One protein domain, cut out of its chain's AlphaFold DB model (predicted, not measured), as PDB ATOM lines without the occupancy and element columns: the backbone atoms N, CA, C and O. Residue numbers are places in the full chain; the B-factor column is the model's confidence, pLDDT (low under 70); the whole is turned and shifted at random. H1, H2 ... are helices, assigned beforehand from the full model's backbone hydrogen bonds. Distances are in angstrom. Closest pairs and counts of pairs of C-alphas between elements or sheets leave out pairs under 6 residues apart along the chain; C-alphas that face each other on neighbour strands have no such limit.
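Overview. This is residues 118 to 163 of the 223 residues of an uncharacterized protein of Tribolium castaneum (UniProt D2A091). The chain makes one wide, open loop that crosses near its own start, where residues 129 to 130 and 148 to 149 run side by side; short helix H2 lies on the returning part of this loop. H1 leads into the loop from one end of the long axis, and H3 leads out of it toward the other end. The printed part has 46 residues, with three named helices in the order H1, H2, H3 and no named strand; the class is all helix, though under half of the residues, 20 of 46, are in named elements. It is only just loose, close to extended, with a radius of gyration of the C-alphas of 13.8 A, and only just flat, spanning 42 by 28 by 11 A.

Arrangement. Look first at the two longest helices, H1, residues 118 to 125, and H3, residues 152 to 159: they are apart, with no C-alpha of the one within 8 A of the other. H2, residues 141 to 144, is apart from both by the same test. Look next at residues 129 to 130 and 148 to 149, a short parallel pairing outside any named strand. In H1 every O i to N i+4 pair is within hydrogen-bond range, in H3 3 of 4 are, and H2 is too short for such a pair.

Along the chain. Find C-alpha 118 at (64.995, -13.414, 265.054); from there H1 runs 10.2 A to C-alpha 125. H2 begins at C-alpha 141, at (53.732, -10.587, 243.239), and is 5.2 A long. H3 runs 11.4 A to C-alpha 159 at (33.369, 5.597, 258.818).

Size, cuts and confidence. The C-alphas of Glu 118 and Leu 163, the two farthest apart, are 42.4 A apart. The printed part has no cut. The link from H1 to H2 is long, with 15 residues; that from H2 to H3 is short, with 7. Residues 135 to 142 stand free, and so do residues 156 to 163, of which 156 to 159 belong to H3. The mean pLDDT of the printed part is 72.3, and it is under 70 at residues 128 to 145, 147 and 158.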
ATOM      1  N   GLU A 118      64.671 -14.189 266.252       88.50
ATOM      2  CA  GLU A 118      64.995 -13.414 265.054       88.50
ATOM      3  C   GLU A 118      64.158 -13.835 263.834       88.50
ATOM      4  O   GLU A 118      63.631 -12.981 263.125       88.50
ATOM      5  N   LYS A 119      63.945 -15.144 263.624       90.31
ATOM      6  CA  LYS A 119      63.102 -15.642 262.527       90.31
ATOM      7  C   LYS A 119      61.630 -15.296 262.715       90.31
ATOM      8  O   LYS A 119      60.952 -15.005 261.731       90.31
ATOM      9  N   MET A 120      61.122 -15.341 263.947       91.56
ATOM     10  CA  MET A 120      59.744 -14.921 264.222       91.56
ATOM     11  C   MET A 120      59.586 -13.416 264.025       91.56
ATOM     12  O   MET A 120      58.646 -12.993 263.359       91.56
ATOM     13  N   ALA A 121      60.522 -12.621 264.544       86.19
ATOM     14  CA  ALA A 121      60.516 -11.173 264.408       86.19
ATOM     15  C   ALA A 121      60.600 -10.745 262.938       86.19
ATOM     16  O   ALA A 121      59.810  -9.914 262.506       86.19
ATOM     17  N   GLU A 122      61.485 -11.358 262.146       85.12
ATOM     18  CA  GLU A 122      61.582 -11.107 260.707       85.12
ATOM     19  C   GLU A 122      60.304 -11.523 259.963       85.12
ATOM     20  O   GLU A 122      59.843 -10.836 259.051       85.12
ATOM     21  N   HIS A 123      59.700 -12.653 260.337       84.56
ATOM     22  CA  HIS A 123      58.455 -13.087 259.713       84.56
ATOM     23  C   HIS A 123      57.310 -12.109 260.002       84.56
ATOM     24  O   HIS A 123      56.595 -11.723 259.081       84.56
ATOM     25  N   MET A 124      57.176 -11.669 261.254       82.69
ATOM     26  CA  MET A 124      56.135 -10.733 261.676       82.69
ATOM     27  C   MET A 124      56.395  -9.312 261.169       82.69
ATOM     28  O   MET A 124      55.445  -8.614 260.831       82.69
ATOM     29  N   SER A 125      57.656  -8.888 261.039       77.44
ATOM     30  CA  SER A 125      57.993  -7.586 260.455       77.44
ATOM     31  C   SER A 125      57.638  -7.518 258.972       77.44
ATOM     32  O   SER A 125      57.250  -6.465 258.481       77.44
ATOM     33  N   ARG A 126      57.681  -8.648 258.256       72.62
ATOM     34  CA  ARG A 126      57.213  -8.741 256.864       72.62
ATOM     35  C   ARG A 126      55.683  -8.707 256.733       72.62
ATOM     36  O   ARG A 126      55.191  -8.471 255.631       72.62
ATOM     37  N   LEU A 127      54.929  -8.918 257.815       77.69
ATOM     38  CA  LEU A 127      53.466  -8.809 257.838       77.69
ATOM     39  C   LEU A 127      53.050  -7.344 258.052       77.69
ATOM     40  O   LEU A 127      52.581  -6.953 259.117       77.69
ATOM     41  N   HIS A 128      53.209  -6.506 257.030       67.88
ATOM     42  CA  HIS A 128      52.694  -5.138 257.085       67.88
ATOM     43  C   HIS A 128      51.175  -5.114 256.847       67.88
ATOM     44  O   HIS A 128      50.691  -5.514 255.785       67.88
ATOM     45  N   ILE A 129      50.419  -4.590 257.816       65.31
ATOM     46  CA  ILE A 129      48.990  -4.283 257.669       65.31
ATOM     47  C   ILE A 129      48.898  -2.857 257.141       65.31
ATOM     48  O   ILE A 129      49.119  -1.894 257.870       65.31
ATOM     49  N   SER A 130      48.617  -2.701 255.853       55.12
ATOM     50  CA  SER A 130      48.389  -1.376 255.277       55.12
ATOM     51  C   SER A 130      46.897  -1.125 255.193       55.12
ATOM     52  O   SER A 130      46.158  -1.894 254.582       55.12
ATOM     53  N   SER A 131      46.457  -0.059 255.853       56.44
ATOM     54  CA  SER A 131      45.070   0.408 255.847       56.44
ATOM     55  C   SER A 131      44.647   0.943 254.476       56.44
ATOM     56  O   SER A 131      43.485   0.798 254.097       56.44
ATOM     57  N   GLU A 132      45.586   1.488 253.701       62.44
ATOM     58  CA  GLU A 132      45.357   1.895 252.317       62.44
ATOM     59  C   GLU A 132      45.513   0.716 251.356       62.44
ATOM     60  O   GLU A 132      46.547   0.045 251.310       62.44
ATOM     61  N   THR A 133      44.480   0.487 250.542       55.78
ATOM     62  CA  THR A 133      44.570  -0.342 249.340       55.78
ATOM     63  C   THR A 133      45.573   0.298 248.396       55.78
ATOM     64  O   THR A 133      45.230   1.177 247.608       55.78
ATOM     65  N   ALA A 134      46.831  -0.116 248.492       53.25
ATOM     66  CA  ALA A 134      47.851   0.327 247.569       53.25
ATOM     67  C   ALA A 134      47.549  -0.271 246.188       53.25
ATOM     68  O   ALA A 134      47.974  -1.376 245.860       53.25
ATOM     69  N   THR A 135      46.900   0.506 245.323       54.53
ATOM     70  CA  THR A 135      47.050   0.404 243.863       54.53
ATOM     71  C   THR A 135      48.459   0.858 243.452       54.53
ATOM     72  O   THR A 135      48.637   1.623 242.506       54.53
ATOM     73  N   SER A 136      49.484   0.448 244.201       54.75
ATOM     74  CA  SER A 136      50.878   0.687 243.867       54.75
ATOM     75  C   SER A 136      51.265  -0.375 242.848       54.75
ATOM     76  O   SER A 136      51.471  -1.544 243.172       54.75
ATOM     77  N   SER A 137      51.353   0.027 241.584       55.97
ATOM     78  CA  SER A 137      51.756  -0.817 240.453       55.97
ATOM     79  C   SER A 137      53.203  -1.330 240.534       55.97
ATOM     80  O   SER A 137      53.683  -1.951 239.590       55.97
ATOM     81  N   ARG A 138      53.906  -1.081 241.648       59.94
ATOM     82  CA  ARG A 138      55.339  -1.340 241.820       59.94
ATOM     83  C   ARG A 138      55.696  -2.508 242.739       59.94
ATOM     84  O   ARG A 138      56.880  -2.797 242.867       59.94
ATOM     85  N   GLU A 139      54.723  -3.174 243.358       62.38
ATOM     86  CA  GLU A 139      54.997  -4.337 244.214       62.38
ATOM     87  C   GLU A 139      55.103  -5.636 243.412       62.38
ATOM     88  O   GLU A 139      54.256  -5.942 242.568       62.38
ATOM     89  N   THR A 140      56.150  -6.405 243.707       67.94
ATOM     90  CA  THR A 140      56.370  -7.762 243.208       67.94
ATOM     91  C   THR A 140      55.260  -8.690 243.711       67.94
ATOM     92  O   THR A 140      54.789  -8.558 244.837       67.94
ATOM     93  N   GLU A 141      54.842  -9.670 242.905       67.94
ATOM     94  CA  GLU A 141      53.732 -10.587 243.239       67.94
ATOM     95  C   GLU A 141      53.937 -11.324 244.586       67.94
ATOM     96  O   GLU A 141      52.987 -11.611 245.317       67.94
ATOM     97  N   GLY A 142      55.198 -11.554 244.971       69.94
ATOM     98  CA  GLY A 142      55.570 -12.125 246.270       69.94
ATOM     99  C   GLY A 142      55.278 -11.222 247.474       69.94
ATOM    100  O   GLY A 142      55.033 -11.732 248.564       69.94
ATOM    101  N   ASP A 143      55.246  -9.905 247.288       67.81
ATOM    102  CA  ASP A 143      54.950  -8.946 248.356       67.81
ATOM    103  C   ASP A 143      53.436  -8.783 248.542       67.81
ATOM    104  O   ASP A 143      52.948  -8.659 249.666       67.81
ATOM    105  N   ARG A 144      52.664  -8.910 247.453       68.69
ATOM    106  CA  ARG A 144      51.193  -8.856 247.482       68.69
ATOM    107  C   ARG A 144      50.571  -9.982 248.298       68.69
ATOM    108  O   ARG A 144      49.605  -9.749 249.015       68.69
ATOM    109  N   THR A 145      51.130 -11.189 248.203       68.56
ATOM    110  CA  THR A 145      50.638 -12.377 248.930       68.56
ATOM    111  C   THR A 145      50.956 -12.353 250.425       68.56
ATOM    112  O   THR A 145      50.315 -13.062 251.196       68.56
ATOM    113  N   ARG A 146      51.924 -11.534 250.853       70.56
ATOM    114  CA  ARG A 146      52.326 -11.393 252.263       70.56
ATOM    115  C   ARG A 146      51.633 -10.236 252.976       70.56
ATOM    116  O   ARG A 146      51.740 -10.119 254.194       70.56
ATOM    117  N   ARG A 147      50.923  -9.387 252.232       67.75
ATOM    118  CA  ARG A 147      50.236  -8.217 252.770       67.75
ATOM    119  C   ARG A 147      48.827  -8.592 253.210       67.75
ATOM    120  O   ARG A 147      48.026  -9.090 252.424       67.75
ATOM    121  N   LEU A 148      48.515  -8.330 254.476       72.88
ATOM    122  CA  LEU A 148      47.163  -8.489 254.998       72.88
ATOM    123  C   LEU A 148      46.381  -7.206 254.718       72.88
ATOM    124  O   LEU A 148      46.706  -6.138 255.241       72.88
ATOM    125  N   TYR A 149      45.352  -7.317 253.883       73.19
ATOM    126  CA  TYR A 149      44.452  -6.212 253.576       73.19
ATOM    127  C   TYR A 149      43.253  -6.240 254.517       73.19
ATOM    128  O   TYR A 149      42.625  -7.281 254.712       73.19
ATOM    129  N   MET A 150      42.893  -5.074 255.053       79.56
ATOM    130  CA  MET A 150      41.608  -4.911 255.722       79.56
ATOM    131  C   MET A 150      40.487  -5.150 254.701       79.56
ATOM    132  O   MET A 150      40.527  -4.591 253.595       79.56
ATOM    133  N   CYS A 151      39.494  -5.971 255.044       81.44
ATOM    134  CA  CYS A 151      38.348  -6.178 254.164       81.44
ATOM    135  C   CYS A 151      37.517  -4.890 254.040       81.44
ATOM    136  O   CYS A 151      37.542  -4.017 254.910       81.44
ATOM    137  N   GLU A 152      36.795  -4.751 252.927       80.12
ATOM    138  CA  GLU A 152      36.034  -3.537 252.614       80.12
ATOM    139  C   GLU A 152      34.976  -3.217 253.681       80.12
ATOM    140  O   GLU A 152      34.841  -2.066 254.083       80.12
ATOM    141  N   GLU A 153      34.306  -4.238 254.212       82.12
ATOM    142  CA  GLU A 153      33.292  -4.095 255.263       82.12
ATOM    143  C   GLU A 153      33.879  -3.505 256.554       82.12
ATOM    144  O   GLU A 153      33.298  -2.601 257.147       82.12
ATOM    145  N   MET A 154      35.083  -3.930 256.949       79.25
ATOM    146  CA  MET A 154      35.778  -3.366 258.110       79.25
ATOM    147  C   MET A 154      36.206  -1.910 257.892       79.25
ATOM    148  O   MET A 154      36.227  -1.142 258.850       79.25
ATOM    149  N   ARG A 155      36.510  -1.503 256.649       80.94
ATOM    150  CA  ARG A 155      36.758  -0.087 256.325       80.94
ATOM    151  C   ARG A 155      35.482   0.752 256.433       80.94
ATOM    152  O   ARG A 155      35.540   1.848 256.979       80.94
ATOM    153  N   LYS A 156      34.338   0.234 255.973       79.38
ATOM    154  CA  LYS A 156      33.028   0.905 256.096       79.38
ATOM    155  C   LYS A 156      32.602   1.068 257.558       79.38
ATOM    156  O   LYS A 156      32.100   2.113 257.950       79.38
ATOM    157  N   LEU A 157      32.887   0.073 258.398       74.25
ATOM    158  CA  LEU A 157      32.612   0.153 259.836       74.25
ATOM    159  C   LEU A 157      33.426   1.232 260.569       74.25
ATOM    160  O   LEU A 157      33.036   1.632 261.659       74.25
ATOM    161  N   GLN A 158      34.554   1.697 260.018       69.94
ATOM    162  CA  GLN A 158      35.314   2.798 260.619       69.94
ATOM    163  C   GLN A 158      34.731   4.178 260.295       69.94
ATOM    164  O   GLN A 158      34.918   5.102 261.086       69.94
ATOM    165  N   SER A 159      34.046   4.340 259.158       72.75
ATOM    166  CA  SER A 159      33.369   5.597 258.818       72.75
ATOM    167  C   SER A 159      32.003   5.717 259.483       72.75
ATOM    168  O   SER A 159      31.585   6.818 259.844       72.75
ATOM    169  N   ASP A 160      31.325   4.589 259.668       77.62
ATOM    170  CA  ASP A 160      29.963   4.563 260.174       77.62
ATOM    171  C   ASP A 160      29.974   4.402 261.694       77.62
ATOM    172  O   ASP A 160      30.675   3.562 262.259       77.62
ATOM    173  N   SER A 161      29.181   5.210 262.397       73.62
ATOM    174  CA  SER A 161      29.069   5.073 263.845       73.62
ATOM    175  C   SER A 161      28.520   3.685 264.192       73.62
ATOM    176  O   SER A 161      27.373   3.379 263.876       73.62
ATOM    177  N   ILE A 162      29.301   2.881 264.917       80.12
ATOM    178  CA  ILE A 162      28.893   1.557 265.432       80.12
ATOM    179  C   ILE A 162      27.630   1.596 266.309       80.12
ATOM    180  O   ILE A 162      27.024   0.564 266.591       80.12
ATOM    181  N   LEU A 163      27.237   2.787 266.767       80.19
ATOM    182  CA  LEU A 163      26.031   3.004 267.546       80.19
ATOM    183  C   LEU A 163      24.850   3.381 266.633       80.19
ATOM    184  O   LEU A 163      25.000   4.235 265.757       80.19
TER     185      LEU A 163